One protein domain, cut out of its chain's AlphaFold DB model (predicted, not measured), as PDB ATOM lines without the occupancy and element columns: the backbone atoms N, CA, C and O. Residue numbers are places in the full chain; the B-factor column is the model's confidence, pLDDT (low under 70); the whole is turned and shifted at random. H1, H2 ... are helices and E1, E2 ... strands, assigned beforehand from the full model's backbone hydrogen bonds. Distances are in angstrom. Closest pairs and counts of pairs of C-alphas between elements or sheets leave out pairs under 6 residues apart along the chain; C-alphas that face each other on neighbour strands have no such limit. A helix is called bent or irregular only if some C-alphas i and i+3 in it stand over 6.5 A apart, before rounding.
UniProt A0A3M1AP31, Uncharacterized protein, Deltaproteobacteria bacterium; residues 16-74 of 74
ATOM      1  N   HIS A  16     138.370  50.626  23.491       95.81
ATOM      2  CA  HIS A  16     137.202  50.057  22.828       95.81
ATOM      3  C   HIS A  16     137.573  48.715  22.198       95.81
ATOM      4  O   HIS A  16     138.660  48.546  21.646       95.81
ATOM      5  N   THR A  17     136.664  47.758  22.292       95.00
ATOM      6  CA  THR A  17     136.781  46.418  21.716       95.00
ATOM      7  C   THR A  17     135.533  46.129  20.892       95.00
ATOM      8  O   THR A  17     134.545  46.858  20.973       95.00
ATOM      9  N   ARG A  18     135.552  45.047  20.110       94.81
ATOM     10  CA  ARG A  18     134.381  44.626  19.327       94.81
ATOM     11  C   ARG A  18     133.147  44.345  20.197       94.81
ATOM     12  O   ARG A  18     132.030  44.509  19.725       94.81
ATOM     13  N   GLU A  19     133.358  43.941  21.446       94.75
ATOM     14  CA  GLU A  19     132.312  43.490  22.373       94.75
ATOM     15  C   GLU A  19     131.952  44.544  23.437       94.75
ATOM     16  O   GLU A  19     131.067  44.314  24.254       94.75
ATOM     17  N   GLY A  20     132.612  45.710  23.445       94.31
ATOM     18  CA  GLY A  20     132.403  46.737  24.468       94.31
ATOM     19  C   GLY A  20     133.657  47.555  24.754       94.31
ATOM     20  O   GLY A  20     134.372  47.957  23.836       94.31
ATOM     21  N   TYR A  21     133.957  47.802  26.027       94.69
ATOM     22  CA  TYR A  21     135.127  48.574  26.448       94.69
ATOM     23  C   TYR A  21     135.845  47.922  27.633       94.69
ATOM     24  O   TYR A  21     135.224  47.359  28.528       94.69
ATOM     25  N   VAL A  22     137.171  48.047  27.650       95.00
ATOM     26  CA  VAL A  22     138.022  47.700  28.792       95.00
ATOM     27  C   VAL A  22     138.430  48.998  29.472       95.00
ATOM     28  O   VAL A  22     139.183  49.791  28.897       95.00
ATOM     29  N   VAL A  23     137.918  49.227  30.683       95.12
ATOM     30  CA  VAL A  23     138.192  50.442  31.461       95.12
ATOM     31  C   VAL A  23     139.667  50.493  31.853       95.12
ATOM     32  O   VAL A  23     140.186  49.575  32.482       95.12
ATOM     33  N   GLY A  24     140.347  51.578  31.480       94.88
ATOM     34  CA  GLY A  24     141.748  51.801  31.842       94.88
ATOM     35  C   GLY A  24     141.916  52.534  33.175       94.88
ATOM     36  O   GLY A  24     142.884  52.292  33.896       94.88
ATOM     37  N   HIS A  25     140.967  53.416  33.499       96.31
ATOM     38  CA  HIS A  25     140.871  54.164  34.752       96.31
ATOM     39  C   HIS A  25     139.498  54.834  34.877       96.31
ATOM     40  O   HIS A  25     138.782  54.984  33.885       96.31
ATOM     41  N   TYR A  26     139.173  55.286  36.088       95.25
ATOM     42  CA  TYR A  26     138.055  56.186  36.363       95.25
ATOM     43  C   TYR A  26     138.602  57.561  36.759       95.25
ATOM     44  O   TYR A  26     139.694  57.655  37.328       95.25
ATOM     45  N   LYS A  27     137.860  58.619  36.425       94.88
ATOM     46  CA  LYS A  27     138.211  60.012  36.710       94.88
ATOM     47  C   LYS A  27     137.006  60.736  37.312       94.88
ATOM     48  O   LYS A  27     135.923  60.697  36.730       94.88
ATOM     49  N   ALA A  28     137.230  61.434  38.419       93.19
ATOM     50  CA  ALA A  28     136.295  62.373  39.029       93.19
ATOM     51  C   ALA A  28     136.967  63.744  39.171       93.19
ATOM     52  O   ALA A  28     138.188  63.822  39.292       93.19
ATOM     53  N   MET A  29     136.179  64.819  39.154       93.06
ATOM     54  CA  MET A  29     136.665  66.140  39.559       93.06
ATOM     55  C   MET A  29     136.483  66.267  41.068       93.06
ATOM     56  O   MET A  29     135.384  66.036  41.571       93.06
ATOM     57  N   THR A  30     137.541  66.640  41.773       91.62
ATOM     58  CA  THR A  30     137.523  66.888  43.214       91.62
ATOM     59  C   THR A  30     138.254  68.190  43.538       91.62
ATOM     60  O   THR A  30     138.897  68.790  42.676       91.62
ATOM     61  N   GLY A  31     138.107  68.668  44.766       91.75
ATOM     62  CA  GLY A  31     138.617  69.960  45.208       91.75
ATOM     63  C   GLY A  31     137.884  70.452  46.446       91.75
ATOM     64  O   GLY A  31     136.956  69.810  46.942       91.75
ATOM     65  N   GLU A  32     138.299  71.605  46.954       93.94
ATOM     66  CA  GLU A  32     137.611  72.235  48.077       93.94
ATOM     67  C   GLU A  32     136.277  72.815  47.612       93.94
ATOM     68  O   GLU A  32     136.177  73.362  46.519       93.94
ATOM     69  N   LEU A  33     135.233  72.719  48.430       95.25
ATOM     70  CA  LEU A  33     133.949  73.328  48.095       95.25
ATOM     71  C   LEU A  33     133.945  74.800  48.497       95.25
ATOM     72  O   LEU A  33     134.273  75.145  49.631       95.25
ATOM     73  N   GLU A  34     133.492  75.662  47.595       96.44
ATOM     74  CA  GLU A  34     133.169  77.047  47.907       96.44
ATOM     75  C   GLU A  34     131.699  77.336  47.621       96.44
ATOM     76  O   GLU A  34     131.146  76.950  46.585       96.44
ATOM     77  N   ARG A  35     131.052  78.006  48.578       96.94
ATOM     78  CA  ARG A  35     129.679  78.471  48.421       96.94
ATOM     79  C   ARG A  35     129.692  79.710  47.538       96.94
ATOM     80  O   ARG A  35     130.386  80.676  47.841       96.94
ATOM     81  N   ILE A  36     128.895  79.682  46.483       96.19
ATOM     82  CA  ILE A  36     128.663  80.827  45.610       96.19
ATOM     83  C   ILE A  36     127.185  81.180  45.613       96.19
ATOM     84  O   ILE A  36     126.323  80.314  45.770       96.19
ATOM     85  N   GLU A  37     126.901  82.458  45.417       96.88
ATOM     86  CA  GLU A  37     125.548  82.955  45.234       96.88
ATOM     87  C   GLU A  37     125.425  83.504  43.820       96.88
ATOM     88  O   GLU A  37     126.298  84.229  43.339       96.88
ATOM     89  N   GLN A  38     124.362  83.110  43.131       94.44
ATOM     90  CA  GLN A  38     124.064  83.565  41.786       94.44
ATOM     91  C   GLN A  38     122.633  84.083  41.758       94.44
ATOM     92  O   GLN A  38     121.682  83.357  42.057       94.44
ATOM     93  N   SER A  39     122.490  85.351  41.390       95.38
ATOM     94  CA  SER A  39     121.190  85.977  41.189       95.38
ATOM     95  C   SER A  39     120.746  85.787  39.743       95.38
ATOM     96  O   SER A  39     121.501  86.058  38.808       95.38
ATOM     97  N   VAL A  40     119.525  85.292  39.564       93.00
ATOM     98  CA  VAL A  40     118.863  85.123  38.269       93.00
ATOM     99  C   VAL A  40     117.488  85.764  38.395       93.00
ATOM    100  O   VAL A  40     116.680  85.337  39.221       93.00
ATOM    101  N   GLU A  41     117.248  86.804  37.595       93.00
ATOM    102  CA  GLU A  41     116.067  87.672  37.711       93.00
ATOM    103  C   GLU A  41     115.932  88.237  39.140       93.00
ATOM    104  O   GLU A  41     116.868  88.839  39.663       93.00
ATOM    105  N   GLU A  42     114.783  88.027  39.784       93.19
ATOM    106  CA  GLU A  42     114.470  88.506  41.134       93.19
ATOM    107  C   GLU A  42     114.816  87.484  42.235       93.19
ATOM    108  O   GLU A  42     114.423  87.647  43.391       93.19
ATOM    109  N   ARG A  43     115.525  86.394  41.904       95.38
ATOM    110  CA  ARG A  43     115.852  85.317  42.853       95.38
ATOM    111  C   ARG A  43     117.353  85.137  43.000       95.38
ATOM    112  O   ARG A  43     118.089  85.121  42.020       95.38
ATOM    113  N   THR A  44     117.798  84.927  44.237       95.00
ATOM    114  CA  THR A  44     119.185  84.557  44.541       95.00
ATOM    115  C   THR A  44     119.249  83.096  44.952       95.00
ATOM    116  O   THR A  44     118.513  82.657  45.836       95.00
ATOM    117  N   TYR A  45     120.135  82.350  44.301       95.94
ATOM    118  CA  TYR A  45     120.366  80.933  44.539       95.94
ATOM    119  C   TYR A  45     121.759  80.727  45.119       95.94
ATOM    120  O   TYR A  45     122.720  81.341  44.660       95.94
ATOM    121  N   ALA A  46     121.871  79.836  46.101       95.81
ATOM    122  CA  ALA A  46     123.155  79.428  46.649       95.81
ATOM    123  C   ALA A  46     123.527  78.035  46.140       95.81
ATOM    124  O   ALA A  46     122.730  77.099  46.229       95.81
ATOM    125  N   PHE A  47     124.755  77.901  45.655       95.56
ATOM    126  CA  PHE A  47     125.321  76.652  45.161       95.56
ATOM    127  C   PHE A  47     126.675  76.401  45.818       95.56
ATOM    128  O   PHE A  47     127.302  77.314  46.353       95.56
ATOM    129  N   PHE A  48     127.148  75.165  45.730       95.06
ATOM    130  CA  PHE A  48     128.552  74.855  45.955       95.06
ATOM    131  C   PHE A  48     129.212  74.585  44.610       95.06
ATOM    132  O   PHE A  48     128.650  73.880  43.770       95.06
ATOM    133  N   ARG A  49     130.411  75.126  44.415       94.44
ATOM    134  CA  ARG A  49     131.294  74.743  43.314       94.44
ATOM    135  C   ARG A  49     132.629  74.269  43.868       94.44
ATOM    136  O   ARG A  49     132.988  74.603  44.993       94.44
ATOM    137  N   LEU A  50     133.360  73.500  43.070       94.75
ATOM    138  CA  LEU A  50     134.734  73.130  43.393       94.75
ATOM    139  C   LEU A  50     135.658  74.331  43.143       94.75
ATOM    140  O   LEU A  50     135.711  74.855  42.028       94.75
ATOM    141  N   ARG A  51     136.377  74.747  44.181       95.50
ATOM    142  CA  ARG A  51     137.504  75.672  44.146       95.50
ATOM    143  C   ARG A  51     138.758  74.892  43.758       95.50
ATOM    144  O   ARG A  51     139.030  73.851  44.349       95.50
ATOM    145  N   ASP A  52     139.490  75.409  42.773       93.12
ATOM    146  CA  ASP A  52     140.682  74.771  42.189       93.12
ATOM    147  C   ASP A  52     140.468  73.275  41.853       93.12
ATOM    148  O   ASP A  52     141.064  72.377  42.460       93.12
ATOM    149  N   PRO A  53     139.527  72.978  40.935       94.62
ATOM    150  CA  PRO A  53     139.129  71.611  40.661       94.62
ATOM    151  C   PRO A  53     140.268  70.852  39.977       94.62
ATOM    152  O   PRO A  53     140.774  71.258  38.930       94.62
ATOM    153  N   HIS A  54     140.615  69.700  40.532       93.19
ATOM    154  CA  HIS A  54     141.601  68.793  39.970       93.19
ATOM    155  C   HIS A  54     141.007  67.402  39.788       93.19
ATOM    156  O   HIS A  54     139.969  67.033  40.338       93.19
ATOM    157  N   ASP A  55     141.671  66.622  38.957       94.25
ATOM    158  CA  ASP A  55     141.266  65.258  38.681       94.25
ATOM    159  C   ASP A  55     141.719  64.327  39.807       94.25
ATOM    160  O   ASP A  55     142.914  64.256  40.098       94.25
ATOM    161  N   LEU A  56     140.789  63.532  40.325       94.44
ATOM    162  CA  LEU A  56     141.074  62.314  41.070       94.44
ATOM    163  C   LEU A  56     140.936  61.115  40.132       94.44
ATOM    164  O   LEU A  56     139.899  60.912  39.495       94.44
ATOM    165  N   VAL A  57     141.981  60.308  40.048       95.75
ATOM    166  CA  VAL A  57     142.114  59.179  39.139       95.75
ATOM    167  C   VAL A  57     142.330  57.893  39.915       95.75
ATOM    168  O   VAL A  57     143.284  57.741  40.677       95.75
ATOM    169  N   ILE A  58     141.467  56.912  39.664       96.88
ATOM    170  CA  ILE A  58     141.503  55.608  40.328       96.88
ATOM    171  C   ILE A  58     141.626  54.482  39.293       96.88
ATOM    172  O   ILE A  58     140.952  54.474  38.259       96.88
ATOM    173  N   CYS A  59     142.531  53.528  39.538       96.94
ATOM    174  CA  CYS A  59     142.679  52.348  38.682       96.94
ATOM    175  C   CYS A  59     141.564  51.320  38.951       96.94
ATOM    176  O   CYS A  59     141.034  51.289  40.065       96.94
ATOM    177  N   PRO A  60     141.250  50.425  37.994       96.62
ATOM    178  CA  PRO A  60     140.194  49.425  38.169       96.62
ATOM    179  C   PRO A  60     140.336  48.570  39.432       96.62
ATOM    180  O   PRO A  60     139.371  48.397  40.163       96.62
ATOM    181  N   GLN A  61     141.557  48.151  39.775       95.75
ATOM    182  CA  GLN A  61     141.800  47.338  40.973       95.75
ATOM    183  C   GLN A  61     141.519  48.096  42.276       95.75
ATOM    184  O   GLN A  61     141.080  47.503  43.252       95.75
ATOM    185  N   CYS A  62     141.779  49.408  42.325       96.81
ATOM    186  CA  CYS A  62     141.420  50.213  43.496       96.81
ATOM    187  C   CYS A  62     139.922  50.521  43.534       96.81
ATOM    188  O   CYS A  62     139.390  50.743  44.612       96.81
ATOM    189  N   MET A  63     139.242  50.519  42.387       96.12
ATOM    190  CA  MET A  63     137.792  50.692  42.320       96.12
ATOM    191  C   MET A  63     137.024  49.448  42.807       96.12
ATOM    192  O   MET A  63     135.872  49.554  43.224       96.12
ATOM    193  N   GLU A  64     137.648  48.270  42.775       95.88
ATOM    194  CA  GLU A  64     137.101  47.032  43.351       95.88
ATOM    195  C   GLU A  64     137.186  47.000  44.888       95.88
ATOM    196  O   GLU A  64     136.395  46.311  45.529       95.88
ATOM    197  N   ASP A  65     138.100  47.773  45.483       97.12
ATOM    198  CA  ASP A  65     138.246  47.920  46.933       97.12
ATOM    199  C   ASP A  65     137.147  48.848  47.495       97.12
ATOM    200  O   ASP A  65     137.128  50.038  47.159       97.12
ATOM    201  N   PRO A  66     136.233  48.356  48.358       95.81
ATOM    202  CA  PRO A  66     135.120  49.152  48.868       95.81
ATOM    203  C   PRO A  66     135.541  50.410  49.631       95.81
ATOM    204  O   PRO A  66     134.848  51.421  49.539       95.81
ATOM    205  N   GLU A  67     136.661  50.371  50.357       95.44
ATOM    206  CA  GLU A  67     137.143  51.511  51.143       95.44
ATOM    207  C   GLU A  67     137.641  52.623  50.214       95.44
ATOM    208  O   GLU A  67     137.233  53.783  50.319       95.44
ATOM    209  N   LYS A  68     138.483  52.259  49.241       94.06
ATOM    210  CA  LYS A  68     139.013  53.208  48.252       94.06
ATOM    211  C   LYS A  68     137.915  53.734  47.333       94.06
ATOM    212  O   LYS A  68     137.887  54.928  47.041       94.06
ATOM    213  N   ARG A  69     136.983  52.872  46.925       93.94
ATOM    214  CA  ARG A  69     135.803  53.266  46.153       93.94
ATOM    215  C   ARG A  69     134.924  54.244  46.927       93.94
ATOM    216  O   ARG A  69     134.495  55.229  46.338       93.94
ATOM    217  N   GLY A  70     134.680  54.005  48.217       91.50
ATOM    218  CA  GLY A  70     133.927  54.931  49.067       91.50
ATOM    219  C   GLY A  70     134.565  56.317  49.081       91.50
ATOM    220  O   GLY A  70     133.925  57.299  48.730       91.50
ATOM    221  N   ARG A  71     135.877  56.380  49.337       88.44
ATOM    222  CA  ARG A  71     136.644  57.637  49.303       88.44
ATOM    223  C   ARG A  71     136.622  58.351  47.947       88.44
ATOM    224  O   ARG A  71     136.768  59.566  47.909       88.44
ATOM    225  N   TYR A  72     136.505  57.611  46.847       90.00
ATOM    226  CA  TYR A  72     136.425  58.172  45.497       90.00
ATOM    227  C   TYR A  72     135.031  58.719  45.155       90.00
ATOM    228  O   TYR A  72     134.931  59.705  44.429       90.00
ATOM    229  N   LEU A  73     133.964  58.076  45.637       86.94
ATOM    230  CA  LEU A  73     132.586  58.444  45.297       86.94
ATOM    231  C   LEU A  73     132.031  59.609  46.131       86.94
ATOM    232  O   LEU A  73     131.073  60.233  45.676       86.94
ATOM    233  N   GLY A  74     132.648  59.922  47.275       76.25
ATOM    234  CA  GLY A  74     132.168  60.941  48.216       76.25
ATOM    235  C   GLY A  74     131.227  60.339  49.242       76.25
ATOM    236  O   GLY A  74     130.007  60.327  48.979       76.25
TER     237      GLY A  74
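Overview. This is residues 16 to 74 of the 74 residues of an uncharacterized protein of Deltaproteobacteria bacterium (UniProt A0A3M1AP31). A long, bent two-stranded ribbon, the hairpin E2 and E3, makes the longest axis, and its turn end sticks out free at residues 39 to 44. At the ribbon's other end the short helices H1 and H2 follow E3, with H2 folding back near both strands, while residues 16 to 21 stick out as an arm. The printed part has 59 residues with three named strands and two named helices, in the order E1, E2, E3, H1, H2; the sheet is E2 - E3, antiparallel, and the class is mixed, helices and strands. The whole is extended, with a radius of gyration of the C-alphas of 17.2 A, and spans 52 by 29 by 18 A.

Arrangement. E1, residues 20 to 22, pairs with no named strand; residues 16 to 17 pair antiparallel with its residues 20 to 21. E2, residues 26 to 40, and E3, residues 43 to 58, form a hairpin, antiparallel at 166 degrees. N 28 and O 56 are within hydrogen-bond range at 2.9 A, as are N 45 and O 38 at 2.9 A. E2 bends by 80 degrees at residue 34 and E3 by 62 degrees at residue 54. E1 is apart from E2 and E3. H1, residues 60 to 64, and H2, residues 66 to 73, touch only at the corner, and only just, with 3 pairs of C-alphas within 8 A; the closest, of Met 63 and Arg 69, are 5.0 A apart. The closest C-alphas of E3 and H2, of Leu 56 and Tyr 72, are 7.6 A apart. In H1 and H2 every O i to N i+4 pair is within hydrogen-bond range.

Along the chain. E1 begins at C-alpha 20 (132.403, 46.737, 24.468) and is 7.2 A long. E2 measures 34.8 A and E3 39.3 A, from C-alpha 43 (115.852, 85.317, 42.853). H1 is 6.5 A long, and H2 10.3 A, ending at C-alpha 73 (132.586, 58.444, 45.297).

Size, cuts and confidence. The two C-alphas farthest apart, of Arg 18 and Glu 42, are 52.9 A apart. The printed part has no cut, and its four links between named elements are tight. The mean pLDDT of the printed part is 94.3, and no printed residue is under 70.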